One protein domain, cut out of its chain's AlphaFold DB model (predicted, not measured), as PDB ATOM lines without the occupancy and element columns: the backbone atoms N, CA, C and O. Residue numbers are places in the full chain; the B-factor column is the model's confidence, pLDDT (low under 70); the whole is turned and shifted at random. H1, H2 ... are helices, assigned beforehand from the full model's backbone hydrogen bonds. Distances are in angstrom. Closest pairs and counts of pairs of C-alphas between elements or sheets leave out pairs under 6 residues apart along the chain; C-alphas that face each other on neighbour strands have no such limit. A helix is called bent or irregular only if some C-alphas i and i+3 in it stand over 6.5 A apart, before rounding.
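Overview. This is residues 387 to 434 and 475 to 607 of the 806 residues of the protein "PIEZO domain-containing protein" of Drosophila virilis (UniProt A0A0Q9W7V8). The model has the outline of a rough T: an up-and-down bundle of four helices, H3, H4, H5 and H8, each running against the one before it, makes the stem, and the long bent helix H1 makes the crossbar beyond one end. H2 lies beside the arm H1a and leads into the bundle; at the far end H5 reaches out to the small helices H6 and H7, and residues 418 to 434, of which 418 to 432 belong to H1, stick out. The printed part has 181 residues with eight named helices, H1 to H8 in order, and no named strand: all helix. It is loose, with a radius of gyration of the C-alphas of 22.3 A and spans of 68 by 60 by 34 A.

Arrangement. Start at H1, residues 387 to 432, assigned as one helix by its hydrogen bonds but bent: C-alphas 406 and 409 are 7.4 A apart, and its arms H1a, 387 to 406, and H1b, 409 to 432, stand at a steep tilt of 62 degrees. H2, residues 482 to 496, touches H1a at a shallow tilt of 31 degrees, the same way, with C-alphas Thr 400 and Met 486 closest at 4.9 A. H3, residues 498 to 512, is about perpendicular to H2 at 83 degrees, close but not clearly touching. H3 forms a hairpin with H4, residues 520 to 529; their closest C-alphas, Val 506 and Pro 522, are 6.1 A apart. H4 forms another with H5, residues 538 to 564, touched through 540 to 547 alone, closest at C-alphas Gly 529 and Phe 540, 7.1 A. H6, residues 566 to 571, touches H5 only at the corner, and only just, with 3 pairs of C-alphas within 8 A, the closest Ile 562 and Leu 568 at 6.2 A. H7, residues 578 to 581, is near H5. H8, residues 587 to 605, touches H3 at a shallow tilt of 11 degrees, opposite ways, closest at C-alphas Ala 505 and Leu 592, 5.8 A. H8 also touches H5 through 541 to 552 alone, closest at C-alphas Ile 545 and Leu 596, 6.6 A. H3 and H5 are apart, as are H4 and H8. Each O i to N i+4 pair is within hydrogen-bond range in H1a, H1b, H2, H3, H4, H5 and H8; in H6 it is 1 of 2, and H7 is too short for one.

Along the chain. Find C-alpha 387 at (56.927, 130.564, 156.766); from there H1a runs 28.4 A and H1b 34.1 A. H2 covers 20.7 A and H3 20.4 A. H5 begins at C-alpha 538, (102.094, 147.495, 164.962), and covers 39.2 A. H8 covers 26.2 A to C-alpha 605 at (93.834, 144.475, 175.889).

Size, cuts and confidence. The C-alphas of Gly 434 and Thr 574 are the two farthest apart, 75.4 A. Residues 435 to 474 are cut out, and C-alphas 434 and 475 are 34.2 A apart. Of the links printed whole, none is long. Mean pLDDT of the printed part is 72.9; 82 residues are under 70, among them 408 to 434 and 561 to 585.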
ATOM      1  N   PRO A 387      55.784 131.101 157.503       69.12
ATOM      2  CA  PRO A 387      56.927 130.564 156.766       69.12
ATOM      3  C   PRO A 387      58.155 131.477 156.859       69.12
ATOM      4  O   PRO A 387      59.270 130.972 156.992       69.12
ATOM      5  N   ILE A 388      57.969 132.801 156.836       70.56
ATOM      6  CA  ILE A 388      59.076 133.764 156.858       70.56
ATOM      7  C   ILE A 388      59.710 133.824 158.251       70.56
ATOM      8  O   ILE A 388      60.922 133.664 158.347       70.56
ATOM      9  N   ILE A 389      58.920 133.955 159.327       71.81
ATOM     10  CA  ILE A 389      59.440 133.942 160.709       71.81
ATOM     11  C   ILE A 389      60.152 132.619 161.015       71.81
ATOM     12  O   ILE A 389      61.210 132.606 161.637       71.81
ATOM     13  N   LYS A 390      59.617 131.490 160.539       71.62
ATOM     14  CA  LYS A 390      60.256 130.181 160.712       71.62
ATOM     15  C   LYS A 390      61.581 130.098 159.952       71.62
ATOM     16  O   LYS A 390      62.579 129.681 160.529       71.62
ATOM     17  N   LEU A 391      61.632 130.545 158.696       69.25
ATOM     18  CA  LEU A 391      62.878 130.591 157.922       69.25
ATOM     19  C   LEU A 391      63.912 131.552 158.528       69.25
ATOM     20  O   LEU A 391      65.094 131.210 158.549       69.25
ATOM     21  N   THR A 392      63.507 132.711 159.059       71.50
ATOM     22  CA  THR A 392      64.438 133.615 159.752       71.50
ATOM     23  C   THR A 392      64.901 133.038 161.085       71.50
ATOM     24  O   THR A 392      66.081 133.164 161.384       71.50
ATOM     25  N   ALA A 393      64.055 132.341 161.847       69.31
ATOM     26  CA  ALA A 393      64.454 131.673 163.087       69.31
ATOM     27  C   ALA A 393      65.481 130.549 162.845       69.31
ATOM     28  O   ALA A 393      66.520 130.520 163.502       69.31
ATOM     29  N   GLU A 394      65.243 129.668 161.867       69.12
ATOM     30  CA  GLU A 394      66.191 128.599 161.506       69.12
ATOM     31  C   GLU A 394      67.506 129.191 160.936       69.12
ATOM     32  O   GLU A 394      68.598 128.714 161.255       69.12
ATOM     33  N   LEU A 395      67.439 130.294 160.172       73.19
ATOM     34  CA  LEU A 395      68.619 131.040 159.706       73.19
ATOM     35  C   LEU A 395      69.392 131.690 160.867       73.19
ATOM     36  O   LEU A 395      70.617 131.599 160.904       73.19
ATOM     37  N   ILE A 396      68.696 132.308 161.826       71.00
ATOM     38  CA  ILE A 396      69.265 132.888 163.053       71.00
ATOM     39  C   ILE A 396      70.011 131.810 163.847       71.00
ATOM     40  O   ILE A 396      71.140 132.047 164.278       71.00
ATOM     41  N   MET A 397      69.448 130.604 163.977       65.75
ATOM     42  CA  MET A 397      70.111 129.471 164.639       65.75
ATOM     43  C   MET A 397      71.350 128.987 163.869       65.75
ATOM     44  O   MET A 397      72.415 128.815 164.465       65.75
ATOM     45  N   LEU A 398      71.261 128.835 162.541       68.81
ATOM     46  CA  LEU A 398      72.391 128.438 161.688       68.81
ATOM     47  C   LEU A 398      73.544 129.460 161.730       68.81
ATOM     48  O   LEU A 398      74.718 129.083 161.797       68.81
ATOM     49  N   VAL A 399      73.211 130.752 161.723       68.06
ATOM     50  CA  VAL A 399      74.161 131.863 161.859       68.06
ATOM     51  C   VAL A 399      74.793 131.851 163.255       68.06
ATOM     52  O   VAL A 399      76.019 131.818 163.350       68.06
ATOM     53  N   THR A 400      73.996 131.756 164.323       71.62
ATOM     54  CA  THR A 400      74.468 131.635 165.720       71.62
ATOM     55  C   THR A 400      75.450 130.474 165.890       71.62
ATOM     56  O   THR A 400      76.531 130.645 166.454       71.62
ATOM     57  N   PHE A 401      75.142 129.300 165.329       64.81
ATOM     58  CA  PHE A 401      76.034 128.139 165.353       64.81
ATOM     59  C   PHE A 401      77.378 128.413 164.657       64.81
ATOM     60  O   PHE A 401      78.442 128.110 165.204       64.81
ATOM     61  N   ARG A 402      77.365 129.023 163.462       65.69
ATOM     62  CA  ARG A 402      78.599 129.357 162.731       65.69
ATOM     63  C   ARG A 402      79.420 130.442 163.438       65.69
ATOM     64  O   ARG A 402      80.646 130.339 163.446       65.69
ATOM     65  N   LEU A 403      78.775 131.416 164.081       67.44
ATOM     66  CA  LEU A 403      79.423 132.453 164.894       67.44
ATOM     67  C   LEU A 403      80.046 131.876 166.176       67.44
ATOM     68  O   LEU A 403      81.181 132.218 166.512       67.44
ATOM     69  N   ASN A 404      79.376 130.933 166.846       67.19
ATOM     70  CA  ASN A 404      79.939 130.189 167.980       67.19
ATOM     71  C   ASN A 404      81.158 129.352 167.551       67.19
ATOM     72  O   ASN A 404      82.223 129.463 168.156       67.19
ATOM     73  N   ARG A 405      81.067 128.598 166.443       67.44
ATOM     74  CA  ARG A 405      82.198 127.819 165.897       67.44
ATOM     75  C   ARG A 405      83.391 128.701 165.503       67.44
ATOM     76  O   ARG A 405      84.530 128.310 165.748       67.44
ATOM     77  N   LEU A 406      83.148 129.889 164.945       61.59
ATOM     78  CA  LEU A 406      84.193 130.860 164.593       61.59
ATOM     79  C   LEU A 406      84.818 131.538 165.829       61.59
ATOM     80  O   LEU A 406      86.022 131.780 165.858       61.59
ATOM     81  N   SER A 407      84.019 131.829 166.860       70.12
ATOM     82  CA  SER A 407      84.477 132.502 168.084       70.12
ATOM     83  C   SER A 407      85.043 131.562 169.155       70.12
ATOM     84  O   SER A 407      85.706 132.050 170.066       70.12
ATOM     85  N   ARG A 408      84.864 130.236 169.052       64.81
ATOM     86  CA  ARG A 408      85.269 129.231 170.065       64.81
ATOM     87  C   ARG A 408      86.710 129.391 170.569       64.81
ATOM     88  O   ARG A 408      86.933 129.366 171.778       64.81
ATOM     89  N   ASN A 409      87.668 129.646 169.674       68.44
ATOM     90  CA  ASN A 409      89.067 129.919 170.043       68.44
ATOM     91  C   ASN A 409      89.209 131.196 170.893       68.44
ATOM     92  O   ASN A 409      89.916 131.196 171.898       68.44
ATOM     93  N   TYR A 410      88.511 132.273 170.523       68.75
ATOM     94  CA  TYR A 410      88.520 133.525 171.278       68.75
ATOM     95  C   TYR A 410      87.762 133.408 172.605       68.75
ATOM     96  O   TYR A 410      88.229 133.929 173.610       68.75
ATOM     97  N   ARG A 411      86.626 132.697 172.643       68.38
ATOM     98  CA  ARG A 411      85.840 132.453 173.865       68.38
ATOM     99  C   ARG A 411      86.656 131.669 174.897       68.38
ATOM    100  O   ARG A 411      86.613 132.017 176.073       68.38
ATOM    101  N   PHE A 412      87.448 130.684 174.459       64.19
ATOM    102  CA  PHE A 412      88.412 129.985 175.314       64.19
ATOM    103  C   PHE A 412      89.467 130.946 175.880       64.19
ATOM    104  O   PHE A 412      89.574 131.078 177.096       64.19
ATOM    105  N   VAL A 413      90.180 131.682 175.018       64.75
ATOM    106  CA  VAL A 413      91.202 132.658 175.444       64.75
ATOM    107  C   VAL A 413      90.604 133.701 176.397       64.75
ATOM    108  O   VAL A 413      91.157 133.945 177.462       64.75
ATOM    109  N   HIS A 414      89.437 134.267 176.082       65.19
ATOM    110  CA  HIS A 414      88.767 135.261 176.922       65.19
ATOM    111  C   HIS A 414      88.372 134.709 178.299       65.19
ATOM    112  O   HIS A 414      88.512 135.441 179.275       65.19
ATOM    113  N   LYS A 415      87.907 133.451 178.401       64.88
ATOM    114  CA  LYS A 415      87.595 132.813 179.694       64.88
ATOM    115  C   LYS A 415      88.847 132.497 180.518       64.88
ATOM    116  O   LYS A 415      88.826 132.681 181.729       64.88
ATOM    117  N   VAL A 416      89.954 132.093 179.887       67.31
ATOM    118  CA  VAL A 416      91.233 131.937 180.606       67.31
ATOM    119  C   VAL A 416      91.711 133.300 181.124       67.31
ATOM    120  O   VAL A 416      91.977 133.431 182.313       67.31
ATOM    121  N   LEU A 417      91.694 134.348 180.291       63.81
ATOM    122  CA  LEU A 417      92.068 135.702 180.720       63.81
ATOM    123  C   LEU A 417      91.106 136.303 181.760       63.81
ATOM    124  O   LEU A 417      91.545 137.142 182.545       63.81
ATOM    125  N   SER A 418      89.815 135.944 181.785       64.19
ATOM    126  CA  SER A 418      88.896 136.425 182.830       64.19
ATOM    127  C   SER A 418      89.106 135.690 184.154       64.19
ATOM    128  O   SER A 418      89.146 136.350 185.191       64.19
ATOM    129  N   ALA A 419      89.361 134.378 184.124       66.25
ATOM    130  CA  ALA A 419      89.757 133.601 185.297       66.25
ATOM    131  C   ALA A 419      91.101 134.080 185.882       66.25
ATOM    132  O   ALA A 419      91.174 134.378 187.072       66.25
ATOM    133  N   GLU A 420      92.136 134.246 185.053       68.06
ATOM    134  CA  GLU A 420      93.442 134.789 185.464       68.06
ATOM    135  C   GLU A 420      93.345 136.238 185.945       68.06
ATOM    136  O   GLU A 420      93.988 136.622 186.921       68.06
ATOM    137  N   LYS A 421      92.518 137.071 185.298       65.94
ATOM    138  CA  LYS A 421      92.266 138.424 185.798       65.94
ATOM    139  C   LYS A 421      91.561 138.385 187.152       65.94
ATOM    140  O   LYS A 421      91.882 139.218 187.992       65.94
ATOM    141  N   LYS A 422      90.625 137.455 187.371       67.88
ATOM    142  CA  LYS A 422      89.936 137.299 188.653       67.88
ATOM    143  C   LYS A 422      90.920 136.892 189.750       67.88
ATOM    144  O   LYS A 422      91.017 137.613 190.732       67.88
ATOM    145  N   THR A 423      91.728 135.849 189.550       63.03
ATOM    146  CA  THR A 423      92.734 135.447 190.550       63.03
ATOM    147  C   THR A 423      93.758 136.551 190.814       63.03
ATOM    148  O   THR A 423      94.068 136.821 191.969       63.03
ATOM    149  N   LEU A 424      94.227 137.270 189.789       59.88
ATOM    150  CA  LEU A 424      95.126 138.418 189.972       59.88
ATOM    151  C   LEU A 424      94.448 139.623 190.645       59.88
ATOM    152  O   LEU A 424      95.123 140.374 191.348       59.88
ATOM    153  N   GLN A 425      93.140 139.818 190.456       67.38
ATOM    154  CA  GLN A 425      92.357 140.843 191.147       67.38
ATOM    155  C   GLN A 425      92.137 140.470 192.620       67.38
ATOM    156  O   GLN A 425      92.318 141.331 193.475       67.38
ATOM    157  N   ASP A 426      91.844 139.205 192.917       61.59
ATOM    158  CA  ASP A 426      91.655 138.690 194.277       61.59
ATOM    159  C   ASP A 426      92.989 138.688 195.057       61.59
ATOM    160  O   ASP A 426      93.067 139.193 196.174       61.59
ATOM    161  N   ILE A 427      94.099 138.281 194.427       66.56
ATOM    162  CA  ILE A 427      95.459 138.465 194.973       66.56
ATOM    163  C   ILE A 427      95.755 139.960 195.204       66.56
ATOM    164  O   ILE A 427      96.402 140.328 196.185       66.56
ATOM    165  N   SER A 428      95.267 140.852 194.335       63.03
ATOM    166  CA  SER A 428      95.452 142.296 194.503       63.03
ATOM    167  C   SER A 428      94.643 142.889 195.653       63.03
ATOM    168  O   SER A 428      95.130 143.815 196.304       63.03
ATOM    169  N   THR A 429      93.420 142.413 195.899       61.16
ATOM    170  CA  THR A 429      92.612 142.867 197.036       61.16
ATOM    171  C   THR A 429      93.177 142.310 198.337       61.16
ATOM    172  O   THR A 429      93.336 143.082 199.276       61.16
ATOM    173  N   MET A 430      93.610 141.045 198.372       57.38
ATOM    174  CA  MET A 430      94.317 140.454 199.520       57.38
ATOM    175  C   MET A 430      95.618 141.202 199.856       57.38
ATOM    176  O   MET A 430      95.839 141.553 201.015       57.38
ATOM    177  N   ASN A 431      96.435 141.546 198.853       61.44
ATOM    178  CA  ASN A 431      97.637 142.365 199.053       61.44
ATOM    179  C   ASN A 431      97.301 143.792 199.524       61.44
ATOM    180  O   ASN A 431      97.983 144.323 200.398       61.44
ATOM    181  N   ARG A 432      96.225 144.411 199.012       52.06
ATOM    182  CA  ARG A 432      95.737 145.724 199.484       52.06
ATOM    183  C   ARG A 432      95.162 145.672 200.908       52.06
ATOM    184  O   ARG A 432      95.177 146.686 201.596       52.06
ATOM    185  N   LEU A 433      94.679 144.511 201.346       56.72
ATOM    186  CA  LEU A 433      94.251 144.225 202.719       56.72
ATOM    187  C   LEU A 433      95.420 143.817 203.639       56.72
ATOM    188  O   LEU A 433      95.195 143.525 204.810       56.72
ATOM    189  N   GLY A 434      96.662 143.789 203.138       54.09
ATOM    190  CA  GLY A 434      97.852 143.435 203.920       54.09
ATOM    191  C   GLY A 434      97.927 141.960 204.331       54.09
ATOM    192  O   GLY A 434      98.713 141.613 205.213       54.09
ATOM    193  N   PHE A 475      75.274 134.420 181.541       39.41
ATOM    194  CA  PHE A 475      74.227 134.992 180.668       39.41
ATOM    195  C   PHE A 475      74.179 134.353 179.258       39.41
ATOM    196  O   PHE A 475      73.291 134.648 178.468       39.41
ATOM    197  N   THR A 476      75.121 133.458 178.927       47.56
ATOM    198  CA  THR A 476      75.083 132.637 177.701       47.56
ATOM    199  C   THR A 476      74.344 131.299 177.862       47.56
ATOM    200  O   THR A 476      74.160 130.611 176.859       47.56
ATOM    201  N   THR A 477      73.921 130.932 179.080       44.88
ATOM    202  CA  THR A 477      73.149 129.706 179.380       44.88
ATOM    203  C   THR A 477      71.756 129.982 179.955       44.88
ATOM    204  O   THR A 477      70.915 129.086 179.941       44.88
ATOM    205  N   LEU A 478      71.473 131.207 180.412       43.88
ATOM    206  CA  LEU A 478      70.106 131.632 180.719       43.88
ATOM    207  C   LEU A 478      69.245 131.674 179.448       43.88
ATOM    208  O   LEU A 478      69.698 132.108 178.390       43.88
ATOM    209  N   ASN A 479      67.978 131.275 179.584       43.03
ATOM    210  CA  ASN A 479      66.992 131.350 178.509       43.03
ATOM    211  C   ASN A 479      66.834 132.809 178.055       43.03
ATOM    212  O   ASN A 479      66.332 133.657 178.794       43.03
ATOM    213  N   HIS A 480      67.300 133.105 176.847       50.84
ATOM    214  CA  HIS A 480      67.214 134.410 176.199       50.84
ATOM    215  C   HIS A 480      66.656 134.204 174.795       50.84
ATOM    216  O   HIS A 480      67.026 133.241 174.125       50.84
ATOM    217  N   ASN A 481      65.797 135.119 174.339       68.38
ATOM    218  CA  ASN A 481      65.205 135.068 172.999       68.38
ATOM    219  C   ASN A 481      66.301 134.831 171.945       68.38
ATOM    220  O   ASN A 481      67.325 135.514 171.979       68.38
ATOM    221  N   ASN A 482      66.081 133.916 170.995       66.31
ATOM    222  CA  ASN A 482      67.109 133.439 170.051       66.31
ATOM    223  C   ASN A 482      67.872 134.578 169.342       66.31
ATOM    224  O   ASN A 482      69.065 134.466 169.075       66.31
ATOM    225  N   PHE A 483      67.205 135.708 169.088       69.12
ATOM    226  CA  PHE A 483      67.814 136.924 168.541       69.12
ATOM    227  C   PHE A 483      68.870 137.563 169.467       69.12
ATOM    228  O   PHE A 483      69.933 137.963 169.001       69.12
ATOM    229  N   VAL A 484      68.628 137.616 170.781       72.81
ATOM    230  CA  VAL A 484      69.594 138.102 171.785       72.81
ATOM    231  C   VAL A 484      70.776 137.139 171.891       72.81
ATOM    232  O   VAL A 484      71.925 137.581 171.891       72.81
ATOM    233  N   GLN A 485      70.527 135.825 171.895       70.06
ATOM    234  CA  GLN A 485      71.597 134.820 171.881       70.06
ATOM    235  C   GLN A 485      72.451 134.921 170.602       70.06
ATOM    236  O   GLN A 485      73.683 134.884 170.677       70.06
ATOM    237  N   MET A 486      71.820 135.154 169.444       72.50
ATOM    238  CA  MET A 486      72.519 135.452 168.193       72.50
ATOM    239  C   MET A 486      73.367 136.717 168.316       72.50
ATOM    240  O   MET A 486      74.551 136.657 167.996       72.50
ATOM    241  N   LEU A 487      72.816 137.836 168.801       75.12
ATOM    242  CA  LEU A 487      73.563 139.087 168.977       75.12
ATOM    243  C   LEU A 487      74.777 138.912 169.899       75.12
ATOM    244  O   LEU A 487      75.847 139.434 169.592       75.12
ATOM    245  N   ILE A 488      74.655 138.128 170.974       76.25
ATOM    246  CA  ILE A 488      75.775 137.794 171.863       76.25
ATOM    247  C   ILE A 488      76.837 136.966 171.114       76.25
ATOM    248  O   ILE A 488      78.022 137.304 171.164       76.25
ATOM    249  N   SER A 489      76.442 135.928 170.363       74.88
ATOM    250  CA  SER A 489      77.383 135.130 169.552       74.88
ATOM    251  C   SER A 489      78.075 135.958 168.459       74.88
ATOM    252  O   SER A 489      79.278 135.820 168.232       74.88
ATOM    253  N   LEU A 490      77.334 136.874 167.827       78.31
ATOM    254  CA  LEU A 490      77.804 137.790 166.796       78.31
ATOM    255  C   LEU A 490      78.813 138.777 167.376       78.31
ATOM    256  O   LEU A 490      79.894 138.939 166.820       78.31
ATOM    257  N   TRP A 491      78.507 139.369 168.529       82.19
ATOM    258  CA  TRP A 491      79.411 140.259 169.248       82.19
ATOM    259  C   TRP A 491      80.737 139.565 169.589       82.19
ATOM    260  O   TRP A 491      81.805 140.086 169.264       82.19
ATOM    261  N   TYR A 492      80.698 138.343 170.134       80.06
ATOM    262  CA  TYR A 492      81.918 137.572 170.390       80.06
ATOM    263  C   TYR A 492      82.666 137.168 169.107       80.06
ATOM    264  O   TYR A 492      83.896 137.154 169.116       80.06
ATOM    265  N   ALA A 493      81.979 136.892 167.995       77.50
ATOM    266  CA  ALA A 493      82.610 136.588 166.707       77.50
ATOM    267  C   ALA A 493      83.257 137.812 166.033       77.50
ATOM    268  O   ALA A 493      84.336 137.682 165.449       77.50
ATOM    269  N   ILE A 494      82.653 138.998 166.164       82.12
ATOM    270  CA  ILE A 494      83.231 140.282 165.741       82.12
ATOM    271  C   ILE A 494      84.491 140.566 166.569       82.12
ATOM    272  O   ILE A 494      85.541 140.852 165.994       82.12
ATOM    273  N   ILE A 495      84.436 140.411 167.900       81.81
ATOM    274  CA  ILE A 495      85.607 140.608 168.772       81.81
ATOM    275  C   ILE A 495      86.720 139.591 168.447       81.81
ATOM    276  O   ILE A 495      87.896 139.961 168.390       81.81
ATOM    277  N   ALA A 496      86.362 138.332 168.170       78.25
ATOM    278  CA  ALA A 496      87.305 137.286 167.775       78.25
ATOM    279  C   ALA A 496      88.068 137.602 166.476       78.25
ATOM    280  O   ALA A 496      89.200 137.148 166.317       78.25
ATOM    281  N   ASN A 497      87.475 138.384 165.566       82.44
ATOM    282  CA  ASN A 497      87.998 138.641 164.220       82.44
ATOM    283  C   ASN A 497      88.120 140.146 163.906       82.44
ATOM    284  O   ASN A 497      87.921 140.558 162.764       82.44
ATOM    285  N   THR A 498      88.460 140.986 164.894       85.94
ATOM    286  CA  THR A 498      88.537 142.454 164.696       85.94
ATOM    287  C   THR A 498      89.515 142.907 163.600       85.94
ATOM    288  O   THR A 498      89.309 143.972 163.018       85.94
ATOM    289  N   GLU A 499      90.525 142.099 163.259       86.06
ATOM    290  CA  GLU A 499      91.399 142.326 162.093       86.06
ATOM    291  C   GLU A 499      90.576 142.315 160.780       86.06
ATOM    292  O   GLU A 499      90.667 143.236 159.976       86.06
ATOM    293  N   VAL A 500      89.663 141.349 160.608       86.44
ATOM    294  CA  VAL A 500      88.764 141.262 159.437       86.44
ATOM    295  C   VAL A 500      87.706 142.370 159.453       86.44
ATOM    296  O   VAL A 500      87.379 142.935 158.411       86.44
ATOM    297  N   VAL A 501      87.180 142.714 160.632       87.50
ATOM    298  CA  VAL A 501      86.156 143.765 160.802       87.50
ATOM    299  C   VAL A 501      86.711 145.146 160.445       87.50
ATOM    300  O   VAL A 501      86.034 145.930 159.782       87.50
ATOM    301  N   SER A 502      87.953 145.443 160.834       86.94
ATOM    302  CA  SER A 502      88.617 146.703 160.481       86.94
ATOM    303  C   SER A 502      89.007 146.766 159.000       86.94
ATOM    304  O   SER A 502      88.838 147.816 158.384       86.94
ATOM    305  N   TYR A 503      89.410 145.649 158.382       90.00
ATOM    306  CA  TYR A 503      89.584 145.581 156.925       90.00
ATOM    307  C   TYR A 503      88.262 145.825 156.180       90.00
ATOM    308  O   TYR A 503      88.223 146.636 155.254       90.00
ATOM    309  N   LEU A 504      87.160 145.203 156.615       88.75
ATOM    310  CA  LEU A 504      85.828 145.452 156.055       88.75
ATOM    311  C   LEU A 504      85.417 146.925 156.203       88.75
ATOM    312  O   LEU A 504      84.911 147.505 155.247       88.75
ATOM    313  N   ALA A 505      85.686 147.555 157.351       88.62
ATOM    314  CA  ALA A 505      85.411 148.976 157.559       88.62
ATOM    315  C   ALA A 505      86.192 149.884 156.589       88.62
ATOM    316  O   ALA A 505      85.641 150.878 156.119       88.62
ATOM    317  N   VAL A 506      87.435 149.536 156.226       89.44
ATOM    318  CA  VAL A 506      88.199 150.266 155.196       89.44
ATOM    319  C   VAL A 506      87.550 150.132 153.815       89.44
ATOM    320  O   VAL A 506      87.387 151.139 153.125       89.44
ATOM    321  N   PHE A 507      87.113 148.932 153.419       88.56
ATOM    322  CA  PHE A 507      86.403 148.739 152.146       88.56
ATOM    323  C   PHE A 507      85.032 149.433 152.121       88.56
ATOM    324  O   PHE A 507      84.674 150.031 151.109       88.56
ATOM    325  N   VAL A 508      84.291 149.432 153.235       88.06
ATOM    326  CA  VAL A 508      83.035 150.189 153.375       88.06
ATOM    327  C   VAL A 508      83.292 151.696 153.291       88.06
ATOM    328  O   VAL A 508      82.540 152.390 152.609       88.06
ATOM    329  N   ASN A 509      84.372 152.210 153.893       85.62
ATOM    330  CA  ASN A 509      84.731 153.619 153.740       85.62
ATOM    331  C   ASN A 509      85.091 153.957 152.285       85.62
ATOM    332  O   ASN A 509      84.685 155.007 151.808       85.62
ATOM    333  N   GLN A 510      85.775 153.071 151.549       86.44
ATOM    334  CA  GLN A 510      86.033 153.284 150.118       86.44
ATOM    335  C   GLN A 510      84.750 153.266 149.273       86.44
ATOM    336  O   GLN A 510      84.618 154.056 148.341       86.44
ATOM    337  N   ALA A 511      83.806 152.374 149.586       84.00
ATOM    338  CA  ALA A 511      82.534 152.276 148.876       84.00
ATOM    339  C   ALA A 511      81.629 153.498 149.128       84.00
ATOM    340  O   ALA A 511      80.948 153.953 148.213       84.00
ATOM    341  N   ALA A 512      81.645 154.049 150.347       80.69
ATOM    342  CA  ALA A 512      80.908 155.263 150.700       80.69
ATOM    343  C   ALA A 512      81.600 156.548 150.202       80.69
ATOM    344  O   ALA A 512      80.943 157.452 149.688       80.69
ATOM    345  N   ASN A 513      82.927 156.627 150.330       71.81
ATOM    346  CA  ASN A 513      83.759 157.731 149.859       71.81
ATOM    347  C   ASN A 513      84.491 157.325 148.570       71.81
ATOM    348  O   ASN A 513      85.688 157.022 148.594       71.81
ATOM    349  N   SER A 514      83.781 157.353 147.438       67.94
ATOM    350  CA  SER A 514      84.372 157.158 146.107       67.94
ATOM    351  C   SER A 514      85.166 158.399 145.679       67.94
ATOM    352  O   SER A 514      84.684 159.252 144.939       67.94
ATOM    353  N   SER A 515      86.377 158.527 146.222       70.50
ATOM    354  CA  SER A 515      87.311 159.625 145.960       70.50
ATOM    355  C   SER A 515      88.709 159.070 145.689       70.50
ATOM    356  O   SER A 515      89.098 158.052 146.262       70.50
ATOM    357  N   ILE A 516      89.500 159.738 144.846       75.19
ATOM    358  CA  ILE A 516      90.854 159.259 144.517       75.19
ATOM    359  C   ILE A 516      91.793 159.278 145.738       75.19
ATOM    360  O   ILE A 516      92.714 158.473 145.844       75.19
ATOM    361  N   ILE A 517      91.507 160.163 146.697       76.44
ATOM    362  CA  ILE A 517      92.277 160.365 147.924       76.44
ATOM    363  C   ILE A 517      91.977 159.302 149.004       76.44
ATOM    364  O   ILE A 517      92.807 159.081 149.875       76.44
ATOM    365  N   SER A 518      90.852 158.574 148.943       76.69
ATOM    366  CA  SER A 518      90.604 157.418 149.831       76.69
ATOM    367  C   SER A 518      91.289 156.128 149.357       76.69
ATOM    368  O   SER A 518      91.662 155.309 150.200       76.69
ATOM    369  N   LEU A 519      91.530 155.973 148.046       81.50
ATOM    370  CA  LEU A 519      92.045 154.737 147.428       81.50
ATOM    371  C   LEU A 519      93.320 154.138 148.057       81.50
ATOM    372  O   LEU A 519      93.412 152.907 148.106       81.50
ATOM    373  N   PRO A 520      94.305 154.910 148.564       85.00
ATOM    374  CA  PRO A 520      95.492 154.314 149.175       85.00
ATOM    375  C   PRO A 520      95.193 153.462 150.419       85.00
ATOM    376  O   PRO A 520      95.958 152.548 150.715       85.00
ATOM    377  N   MET A 521      94.072 153.684 151.117       84.31
ATOM    378  CA  MET A 521      93.680 152.897 152.294       84.31
ATOM    379  C   MET A 521      93.409 151.411 151.986       84.31
ATOM    380  O   MET A 521      94.094 150.562 152.565       84.31
ATOM    381  N   PRO A 522      92.468 151.039 151.092       85.44
ATOM    382  CA  PRO A 522      92.262 149.639 150.723       85.44
ATOM    383  C   PRO A 522      93.491 149.027 150.035       85.44
ATOM    384  O   PRO A 522      93.746 147.840 150.234       85.44
ATOM    385  N   PHE A 523      94.300 149.807 149.303       87.25
ATOM    386  CA  PHE A 523      95.570 149.303 148.769       87.25
ATOM    387  C   PHE A 523      96.575 148.961 149.879       87.25
ATOM    388  O   PHE A 523      97.153 147.877 149.842       87.25
ATOM    389  N   LEU A 524      96.745 149.801 150.905       84.75
ATOM    390  CA  LEU A 524      97.597 149.483 152.060       84.75
ATOM    391  C   LEU A 524      97.081 148.253 152.826       84.75
ATOM    392  O   LEU A 524      97.877 147.394 153.207       84.75
ATOM    393  N   VAL A 525      95.764 148.109 153.003       88.62
ATOM    394  CA  VAL A 525      95.165 146.902 153.604       88.62
ATOM    395  C   VAL A 525      95.454 145.647 152.771       88.62
ATOM    396  O   VAL A 525      95.830 144.621 153.333       88.62
ATOM    397  N   LEU A 526      95.326 145.717 151.444       84.88
ATOM    398  CA  LEU A 526      95.476 144.558 150.560       84.88
ATOM    399  C   LEU A 526      96.944 144.173 150.304       84.88
ATOM    400  O   LEU A 526      97.264 142.987 150.300       84.88
ATOM    401  N   TYR A 527      97.846 145.144 150.136       83.31
ATOM    402  CA  TYR A 527      99.273 144.882 149.908       83.31
ATOM    403  C   TYR A 527     100.070 144.679 151.201       83.31
ATOM    404  O   TYR A 527     100.955 143.829 151.231       83.31
ATOM    405  N   TRP A 528      99.785 145.425 152.274       85.06
ATOM    406  CA  TRP A 528     100.503 145.274 153.545       85.06
ATOM    407  C   TRP A 528      99.738 144.344 154.493       85.06
ATOM    408  O   TRP A 528     100.252 143.288 154.859       85.06
ATOM    409  N   GLY A 529      98.500 144.697 154.851       82.44
ATOM    410  CA  GLY A 529      97.725 143.994 155.882       82.44
ATOM    411  C   GLY A 529      97.407 142.526 155.565       82.44
ATOM    412  O   GLY A 529      97.435 141.684 156.465       82.44
ATOM    413  N   ALA A 530      97.130 142.198 154.298       80.44
ATOM    414  CA  ALA A 530      96.772 140.841 153.875       80.44
ATOM    415  C   ALA A 530      97.973 139.948 153.497       80.44
ATOM    416  O   ALA A 530      97.844 138.725 153.538       80.44
ATOM    417  N   LEU A 531      99.143 140.517 153.164       76.94
ATOM    418  CA  LEU A 531     100.349 139.736 152.833       76.94
ATOM    419  C   LEU A 531     101.233 139.417 154.057       76.94
ATOM    420  O   LEU A 531     102.076 138.521 153.987       76.94
ATOM    421  N   THR A 532     101.050 140.097 155.195       74.94
ATOM    422  CA  THR A 532     101.840 139.850 156.416       74.94
ATOM    423  C   THR A 532     101.417 138.595 157.184       74.94
ATOM    424  O   THR A 532     100.588 138.644 158.095       74.94
ATOM    425  N   LEU A 533     102.072 137.472 156.894       58.72
ATOM    426  CA  LEU A 533     102.041 136.278 157.744       58.72
ATOM    427  C   LEU A 533     102.858 136.496 159.041       58.72
ATOM    428  O   LEU A 533     103.953 137.058 158.970       58.72
ATOM    429  N   PRO A 534     102.417 136.029 160.230       59.47
ATOM    430  CA  PRO A 534     101.095 135.496 160.578       59.47
ATOM    431  C   PRO A 534     100.135 136.557 161.161       59.47
ATOM    432  O   PRO A 534      99.016 136.213 161.523       59.47
ATOM    433  N   ARG A 535     100.579 137.814 161.324       65.25
ATOM    434  CA  ARG A 535      99.773 138.950 161.814       65.25
ATOM    435  C   ARG A 535     100.276 140.283 161.236       65.25
ATOM    436  O   ARG A 535     101.502 140.446 161.164       65.25
ATOM    437  N   PRO A 536      99.377 141.246 160.948       66.06
ATOM    438  CA  PRO A 536      99.732 142.622 160.596       66.06
ATOM    439  C   PRO A 536     100.541 143.321 161.696       66.06
ATOM    440  O   PRO A 536     100.395 143.042 162.888       66.06
ATOM    441  N   THR A 537     101.441 144.221 161.294       75.50
ATOM    442  CA  THR A 537     102.414 144.836 162.210       75.50
ATOM    443  C   THR A 537     101.808 145.987 163.016       75.50
ATOM    444  O   THR A 537     100.874 146.659 162.583       75.50
ATOM    445  N   LYS A 538     102.399 146.282 164.182       81.50
ATOM    446  CA  LYS A 538     102.094 147.495 164.962       81.50
ATOM    447  C   LYS A 538     102.182 148.758 164.096       81.50
ATOM    448  O   LYS A 538     101.302 149.611 164.159       81.50
ATOM    449  N   ASN A 539     103.225 148.843 163.270       83.06
ATOM    450  CA  ASN A 539     103.487 149.996 162.414       83.06
ATOM    451  C   ASN A 539     102.400 150.150 161.346       83.06
ATOM    452  O   ASN A 539     101.916 151.260 161.177       83.06
ATOM    453  N   PHE A 540     101.952 149.055 160.718       86.12
ATOM    454  CA  PHE A 540     100.820 149.062 159.785       86.12
ATOM    455  C   PHE A 540      99.570 149.688 160.427       86.12
ATOM    456  O   PHE A 540      99.014 150.643 159.884       86.12
ATOM    457  N   TRP A 541      99.178 149.242 161.627       87.69
ATOM    458  CA  TRP A 541      98.014 149.795 162.331       87.69
ATOM    459  C   TRP A 541      98.179 151.267 162.729       87.69
ATOM    460  O   TRP A 541      97.212 152.024 162.662       87.69
ATOM    461  N   VAL A 542      99.388 151.696 163.111       87.81
ATOM    462  CA  VAL A 542      99.677 153.118 163.363       87.81
ATOM    463  C   VAL A 542      99.563 153.926 162.070       87.81
ATOM    464  O   VAL A 542      98.841 154.917 162.057       87.81
ATOM    465  N   THR A 543     100.182 153.488 160.966       88.50
ATOM    466  CA  THR A 543     100.087 154.186 159.673       88.50
ATOM    467  C   THR A 543      98.654 154.264 159.155       88.50
ATOM    468  O   THR A 543      98.269 155.296 158.617       88.50
ATOM    469  N   LEU A 544      97.840 153.226 159.379       87.25
ATOM    470  CA  LEU A 544      96.432 153.186 158.984       87.25
ATOM    471  C   LEU A 544      95.602 154.231 159.758       87.25
ATOM    472  O   LEU A 544      94.812 154.956 159.159       87.25
ATOM    473  N   ILE A 545      95.840 154.374 161.070       90.19
ATOM    474  CA  ILE A 545      95.205 155.409 161.906       90.19
ATOM    475  C   ILE A 545      95.685 156.810 161.502       90.19
ATOM    476  O   ILE A 545      94.856 157.682 161.241       90.19
ATOM    477  N   THR A 546      97.000 157.028 161.393       89.75
ATOM    478  CA  THR A 546      97.574 158.323 160.990       89.75
ATOM    479  C   THR A 546      97.075 158.758 159.612       89.75
ATOM    480  O   THR A 546      96.752 159.930 159.434       89.75
ATOM    481  N   TYR A 547      96.921 157.829 158.662       89.56
ATOM    482  CA  TYR A 547      96.332 158.128 157.357       89.56
ATOM    483  C   TYR A 547      94.866 158.563 157.484       89.56
ATOM    484  O   TYR A 547      94.497 159.592 156.927       89.56
ATOM    485  N   THR A 548      94.028 157.861 158.261       88.81
ATOM    486  CA  THR A 548      92.628 158.297 158.470       88.81
ATOM    487  C   THR A 548      92.510 159.658 159.157       88.81
ATOM    488  O   THR A 548      91.642 160.446 158.792       88.81
ATOM    489  N   LEU A 549      93.409 159.982 160.089       89.19
ATOM    490  CA  LEU A 549      93.454 161.299 160.727       89.19
ATOM    491  C   LEU A 549      93.876 162.392 159.733       89.19
ATOM    492  O   LEU A 549      93.211 163.422 159.648       89.19
ATOM    493  N   ALA A 550      94.913 162.148 158.924       88.19
ATOM    494  CA  ALA A 550      95.341 163.063 157.865       88.19
ATOM    495  C   ALA A 550      94.245 163.275 156.802       88.19
ATOM    496  O   ALA A 550      94.039 164.397 156.345       88.19
ATOM    497  N   MET A 551      93.495 162.224 156.462       83.56
ATOM    498  CA  MET A 551      92.335 162.280 155.567       83.56
ATOM    499  C   MET A 551      91.213 163.170 156.100       83.56
ATOM    500  O   MET A 551      90.697 164.014 155.368       83.56
ATOM    501  N   ILE A 552      90.838 162.998 157.370       85.62
ATOM    502  CA  ILE A 552      89.811 163.821 158.020       85.62
ATOM    503  C   ILE A 552      90.286 165.278 158.096       85.62
ATOM    504  O   ILE A 552      89.552 166.181 157.707       85.62
ATOM    505  N   PHE A 553      91.538 165.513 158.500       86.00
ATOM    506  CA  PHE A 553      92.132 166.848 158.568       86.00
ATOM    507  C   PHE A 553      92.166 167.551 157.199       86.00
ATOM    508  O   PHE A 553      91.783 168.716 157.094       86.00
ATOM    509  N   LEU A 554      92.529 166.834 156.129       81.12
ATOM    510  CA  LEU A 554      92.505 167.354 154.762       81.12
ATOM    511  C   LEU A 554      91.075 167.689 154.302       81.12
ATOM    512  O   LEU A 554      90.865 168.756 153.727       81.12
ATOM    513  N   LYS A 555      90.083 166.838 154.606       78.62
ATOM    514  CA  LYS A 555      88.659 167.128 154.349       78.62
ATOM    515  C   LYS A 555      88.197 168.391 155.094       78.62
ATOM    516  O   LYS A 555      87.539 169.234 154.488       78.62
ATOM    517  N   CYS A 556      88.595 168.577 156.355       79.19
ATOM    518  CA  CYS A 556      88.287 169.785 157.133       79.19
ATOM    519  C   CYS A 556      88.941 171.054 156.553       79.19
ATOM    520  O   CYS A 556      88.272 172.078 156.427       79.19
ATOM    521  N   ILE A 557      90.214 170.995 156.138       81.19
ATOM    522  CA  ILE A 557      90.895 172.125 155.478       81.19
ATOM    523  C   ILE A 557      90.205 172.489 154.160       81.19
ATOM    524  O   ILE A 557      90.013 173.672 153.877       81.19
ATOM    525  N   MET A 558      89.822 171.493 153.355       68.94
ATOM    526  CA  MET A 558      89.107 171.745 152.103       68.94
ATOM    527  C   MET A 558      87.734 172.368 152.360       68.94
ATOM    528  O   MET A 558      87.394 173.333 151.686       68.94
ATOM    529  N   HIS A 559      86.989 171.909 153.371       70.88
ATOM    530  CA  HIS A 559      85.733 172.548 153.773       70.88
ATOM    531  C   HIS A 559      85.939 174.030 154.133       70.88
ATOM    532  O   HIS A 559      85.278 174.888 153.553       70.88
ATOM    533  N   GLN A 560      86.920 174.348 154.986       70.62
ATOM    534  CA  GLN A 560      87.216 175.732 155.375       70.62
ATOM    535  C   GLN A 560      87.600 176.615 154.174       70.62
ATOM    536  O   GLN A 560      87.142 177.751 154.075       70.62
ATOM    537  N   LYS A 561      88.414 176.103 153.239       66.12
ATOM    538  CA  LYS A 561      88.817 176.851 152.033       66.12
ATOM    539  C   LYS A 561      87.676 177.038 151.033       66.12
ATOM    540  O   LYS A 561      87.563 178.107 150.446       66.12
ATOM    541  N   ILE A 562      86.815 176.036 150.860       63.47
ATOM    542  CA  ILE A 562      85.647 176.113 149.966       63.47
ATOM    543  C   ILE A 562      84.602 177.101 150.508       63.47
ATOM    544  O   ILE A 562      83.967 177.797 149.720       63.47
ATOM    545  N   VAL A 563      84.449 177.196 151.833       62.16
ATOM    546  CA  VAL A 563      83.574 178.186 152.489       62.16
ATOM    547  C   VAL A 563      84.144 179.608 152.400       62.16
ATOM    548  O   VAL A 563      83.378 180.554 152.237       62.16
ATOM    549  N   LEU A 564      85.471 179.776 152.483       62.62
ATOM    550  CA  LEU A 564      86.116 181.096 152.491       62.62
ATOM    551  C   LEU A 564      86.301 181.711 151.087       62.62
ATOM    552  O   LEU A 564      86.184 182.924 150.940       62.62
ATOM    553  N   ASP A 565      86.566 180.900 150.055       66.88
ATOM    554  CA  ASP A 565      86.851 181.368 148.689       66.88
ATOM    555  C   ASP A 565      85.719 181.033 147.688       66.88
ATOM    556  O   ASP A 565      85.767 180.003 147.003       66.88
ATOM    557  N   PRO A 566      84.742 181.934 147.449       67.56
ATOM    558  CA  PRO A 566      83.716 181.729 146.415       67.56
ATOM    559  C   PRO A 566      84.289 181.668 144.984       67.56
ATOM    560  O   PRO A 566      83.613 181.229 144.050       67.56
ATOM    561  N   LYS A 567      85.557 182.063 144.793       64.81
ATOM    562  CA  LYS A 567      86.315 181.861 143.547       64.81
ATOM    563  C   LYS A 567      86.701 180.389 143.344       64.81
ATOM    564  O   LYS A 567      86.584 179.891 142.224       64.81
ATOM    565  N   LEU A 568      87.075 179.672 144.411       61.88
ATOM    566  CA  LEU A 568      87.345 178.231 144.344       61.88
ATOM    567  C   LEU A 568      86.075 177.429 144.041       61.88
ATOM    568  O   LEU A 568      86.165 176.448 143.315       61.88
ATOM    569  N   ILE A 569      84.890 177.879 144.473       63.25
ATOM    570  CA  ILE A 569      83.609 177.240 144.106       63.25
ATOM    571  C   ILE A 569      83.379 177.253 142.582       63.25
ATOM    572  O   ILE A 569      82.829 176.298 142.033       63.25
ATOM    573  N   LYS A 570      83.819 178.303 141.872       61.72
ATOM    574  CA  LYS A 570      83.762 178.341 140.399       61.72
ATOM    575  C   LYS A 570      84.806 177.411 139.771       61.72
ATOM    576  O   LYS A 570      84.453 176.632 138.894       61.72
ATOM    577  N   LEU A 571      86.049 177.432 140.257       59.25
ATOM    578  CA  LEU A 571      87.133 176.593 139.723       59.25
ATOM    579  C   LEU A 571      86.912 175.085 139.975       59.25
ATOM    580  O   LEU A 571      87.227 174.255 139.125       59.25
ATOM    581  N   ALA A 572      86.302 174.727 141.109       58.19
ATOM    582  CA  ALA A 572      85.930 173.356 141.467       58.19
ATOM    583  C   ALA A 572      84.710 172.816 140.693       58.19
ATOM    584  O   ALA A 572      84.410 171.629 140.789       58.19
ATOM    585  N   LYS A 573      84.019 173.669 139.919       59.09
ATOM    586  CA  LYS A 573      83.004 173.272 138.925       59.09
ATOM    587  C   LYS A 573      83.560 173.141 137.503       59.09
ATOM    588  O   LYS A 573      82.886 172.577 136.651       59.09
ATOM    589  N   THR A 574      84.759 173.663 137.234       55.44
ATOM    590  CA  THR A 574      85.442 173.571 135.925       55.44
ATOM    591  C   THR A 574      86.625 172.599 135.933       55.44
ATOM    592  O   THR A 574      87.363 172.517 134.958       55.44
ATOM    593  N   THR A 575      86.836 171.896 137.043       54.81
ATOM    594  CA  THR A 575      87.847 170.849 137.235       54.81
ATOM    595  C   THR A 575      87.199 169.693 137.993       54.81
ATOM    596  O   THR A 575      86.224 169.912 138.712       54.81
ATOM    597  N   ASP A 576      87.743 168.476 137.904       54.25
ATOM    598  CA  ASP A 576      87.168 167.257 138.513       54.25
ATOM    599  C   ASP A 576      87.207 167.219 140.060       54.25
ATOM    600  O   ASP A 576      87.058 166.166 140.689       54.25
ATOM    601  N   PHE A 577      87.368 168.377 140.708       52.88
ATOM    602  CA  PHE A 577      87.257 168.555 142.154       52.88
ATOM    603  C   PHE A 577      85.883 168.165 142.714       52.88
ATOM    604  O   PHE A 577      85.794 167.846 143.897       52.88
ATOM    605  N   GLU A 578      84.834 168.054 141.892       50.72
ATOM    606  CA  GLU A 578      83.563 167.443 142.306       50.72
ATOM    607  C   GLU A 578      83.753 166.020 142.888       50.72
ATOM    608  O   GLU A 578      83.078 165.652 143.853       50.72
ATOM    609  N   LEU A 579      84.743 165.250 142.409       49.78
ATOM    610  CA  LEU A 579      85.116 163.940 142.969       49.78
ATOM    611  C   LEU A 579      85.702 164.033 144.395       49.78
ATOM    612  O   LEU A 579      85.607 163.083 145.173       49.78
ATOM    613  N   PHE A 580      86.299 165.172 144.749       53.56
ATOM    614  CA  PHE A 580      86.824 165.467 146.086       53.56
ATOM    615  C   PHE A 580      85.786 166.150 146.994       53.56
ATOM    616  O   PHE A 580      85.907 166.074 148.216       53.56
ATOM    617  N   THR A 581      84.786 166.828 146.418       53.31
ATOM    618  CA  THR A 581      83.830 167.689 147.142       53.31
ATOM    619  C   THR A 581      82.428 167.085 147.293       53.31
ATOM    620  O   THR A 581      81.633 167.601 148.086       53.31
ATOM    621  N   LYS A 582      82.111 165.962 146.624       53.94
ATOM    622  CA  LYS A 582      80.895 165.174 146.906       53.94
ATOM    623  C   LYS A 582      80.720 164.988 148.412       53.94
ATOM    624  O   LYS A 582      81.636 164.542 149.100       53.94
ATOM    625  N   HIS A 583      79.536 165.338 148.916       48.38
ATOM    626  CA  HIS A 583      79.220 165.397 150.345       48.38
ATOM    627  C   HIS A 583      79.044 163.994 150.960       48.38
ATOM    628  O   HIS A 583      77.973 163.621 151.444       48.38
ATOM    629  N   GLY A 584      80.114 163.198 150.930       55.22
ATOM    630  CA  GLY A 584      80.227 161.956 151.677       55.22
ATOM    631  C   GLY A 584      80.031 162.251 153.159       55.22
ATOM    632  O   GLY A 584      80.708 163.106 153.731       55.22
ATOM    633  N   LYS A 585      79.069 161.566 153.785       60.50
ATOM    634  CA  LYS A 585      78.755 161.746 155.205       60.50
ATOM    635  C   LYS A 585      80.017 161.439 156.017       60.50
ATOM    636  O   LYS A 585      80.388 160.272 156.119       60.50
ATOM    637  N   ALA A 586      80.633 162.455 156.629       76.38
ATOM    638  CA  ALA A 586      81.865 162.322 157.426       76.38
ATOM    639  C   ALA A 586      81.750 161.279 158.562       76.38
ATOM    640  O   ALA A 586      82.750 160.743 159.033       76.38
ATOM    641  N   VAL A 587      80.511 160.931 158.925       83.25
ATOM    642  CA  VAL A 587      80.107 159.729 159.666       83.25
ATOM    643  C   VAL A 587      80.888 158.469 159.257       83.25
ATOM    644  O   VAL A 587      81.257 157.712 160.143       83.25
ATOM    645  N   TYR A 588      81.171 158.224 157.971       86.19
ATOM    646  CA  TYR A 588      81.896 157.018 157.536       86.19
ATOM    647  C   TYR A 588      83.393 157.054 157.869       86.19
ATOM    648  O   TYR A 588      83.929 156.049 158.338       86.19
ATOM    649  N   ASP A 589      84.057 158.203 157.719       85.81
ATOM    650  CA  ASP A 589      85.455 158.363 158.137       85.81
ATOM    651  C   ASP A 589      85.577 158.324 159.672       85.81
ATOM    652  O   ASP A 589      86.492 157.700 160.207       85.81
ATOM    653  N   LEU A 590      84.610 158.914 160.389       87.19
ATOM    654  CA  LEU A 590      84.516 158.861 161.850       87.19
ATOM    655  C   LEU A 590      84.243 157.433 162.360       87.19
ATOM    656  O   LEU A 590      84.883 156.985 163.310       87.19
ATOM    657  N   LEU A 591      83.341 156.693 161.709       89.12
ATOM    658  CA  LEU A 591      83.050 155.287 162.005       89.12
ATOM    659  C   LEU A 591      84.292 154.415 161.787       89.12
ATOM    660  O   LEU A 591      84.616 153.588 162.638       89.12
ATOM    661  N   LEU A 592      85.015 154.626 160.682       89.69
ATOM    662  CA  LEU A 592      86.280 153.946 160.421       89.69
ATOM    663  C   LEU A 592      87.308 154.256 161.517       89.69
ATOM    664  O   LEU A 592      87.927 153.332 162.044       89.69
ATOM    665  N   LEU A 593      87.456 155.526 161.905       90.38
ATOM    666  CA  LEU A 593      88.367 155.942 162.970       90.38
ATOM    667  C   LEU A 593      88.028 155.249 164.305       90.38
ATOM    668  O   LEU A 593      88.920 154.696 164.951       90.38
ATOM    669  N   VAL A 594      86.744 155.188 164.677       91.94
ATOM    670  CA  VAL A 594      86.262 154.462 165.868       91.94
ATOM    671  C   VAL A 594      86.578 152.965 165.786       91.94
ATOM    672  O   VAL A 594      87.085 152.402 166.756       91.94
ATOM    673  N   VAL A 595      86.354 152.310 164.640       91.19
ATOM    674  CA  VAL A 595      86.675 150.880 164.457       91.19
ATOM    675  C   VAL A 595      88.186 150.622 164.545       91.19
ATOM    676  O   VAL A 595      88.601 149.638 165.160       91.19
ATOM    677  N   LEU A 596      89.024 151.510 164.001       90.00
ATOM    678  CA  LEU A 596      90.484 151.395 164.081       90.00
ATOM    679  C   LEU A 596      91.010 151.607 165.510       90.00
ATOM    680  O   LEU A 596      91.845 150.825 165.974       90.00
ATOM    681  N   PHE A 597      90.494 152.595 166.250       89.88
ATOM    682  CA  PHE A 597      90.825 152.761 167.669       89.88
ATOM    683  C   PHE A 597      90.313 151.595 168.524       89.88
ATOM    684  O   PHE A 597      91.036 151.135 169.408       89.88
ATOM    685  N   TRP A 598      89.124 151.055 168.238       89.12
ATOM    686  CA  TRP A 598      88.597 149.868 168.918       89.12
ATOM    687  C   TRP A 598      89.465 148.628 168.668       89.12
ATOM    688  O   TRP A 598      89.768 147.886 169.605       89.12
ATOM    689  N   HIS A 599      89.955 148.438 167.441       88.56
ATOM    690  CA  HIS A 599      90.901 147.370 167.132       88.56
ATOM    691  C   HIS A 599      92.256 147.575 167.841       88.56
ATOM    692  O   HIS A 599      92.741 146.658 168.510       88.56
ATOM    693  N   ARG A 600      92.826 148.793 167.822       87.44
ATOM    694  CA  ARG A 600      94.034 149.156 168.600       87.44
ATOM    695  C   ARG A 600      93.839 148.915 170.103       87.44
ATOM    696  O   ARG A 600      94.747 148.408 170.762       87.44
ATOM    697  N   TYR A 601      92.661 149.215 170.651       85.19
ATOM    698  CA  TYR A 601      92.293 148.904 172.033       85.19
ATOM    699  C   TYR A 601      92.237 147.390 172.290       85.19
ATOM    700  O   TYR A 601      92.778 146.926 173.293       85.19
ATOM    701  N   MET A 602      91.658 146.596 171.386       82.25
ATOM    702  CA  MET A 602      91.633 145.135 171.523       82.25
ATOM    703  C   MET A 602      93.039 144.518 171.457       82.25
ATOM    704  O   MET A 602      93.336 143.625 172.253       82.25
ATOM    705  N   LEU A 603      93.931 145.033 170.603       80.62
ATOM    706  CA  LEU A 603      95.347 144.640 170.574       80.62
ATOM    707  C   LEU A 603      96.108 145.064 171.845       80.62
ATOM    708  O   LEU A 603      96.971 144.319 172.308       80.62
ATOM    709  N   LYS A 604      95.784 146.225 172.442       79.50
ATOM    710  CA  LYS A 604      96.291 146.630 173.769       79.50
ATOM    711  C   LYS A 604      95.789 145.678 174.868       79.50
ATOM    712  O   LYS A 604      96.597 145.195 175.654       79.50
ATOM    713  N   LYS A 605      94.483 145.365 174.899       73.12
ATOM    714  CA  LYS A 605      93.834 144.475 175.889       73.12
ATOM    715  C   LYS A 605      94.405 143.052 175.861       73.12
ATOM    716  O   LYS A 605      94.557 142.445 176.912       73.12
ATOM    717  N   GLN A 606      94.720 142.531 174.673       68.62
ATOM    718  CA  GLN A 606      95.328 141.205 174.474       68.62
ATOM    719  C   GLN A 606      96.865 141.209 174.624       68.62
ATOM    720  O   GLN A 606      97.498 140.176 174.438       68.62
ATOM    721  N   GLY A 607      97.479 142.371 174.873       68.31
ATOM    722  CA  GLY A 607      98.930 142.568 174.994       68.31
ATOM    723  C   GLY A 607      99.757 142.496 173.716       68.31
ATOM    724  O   GLY A 607     100.904 142.946 173.712       68.31
TER     725      GLY A 607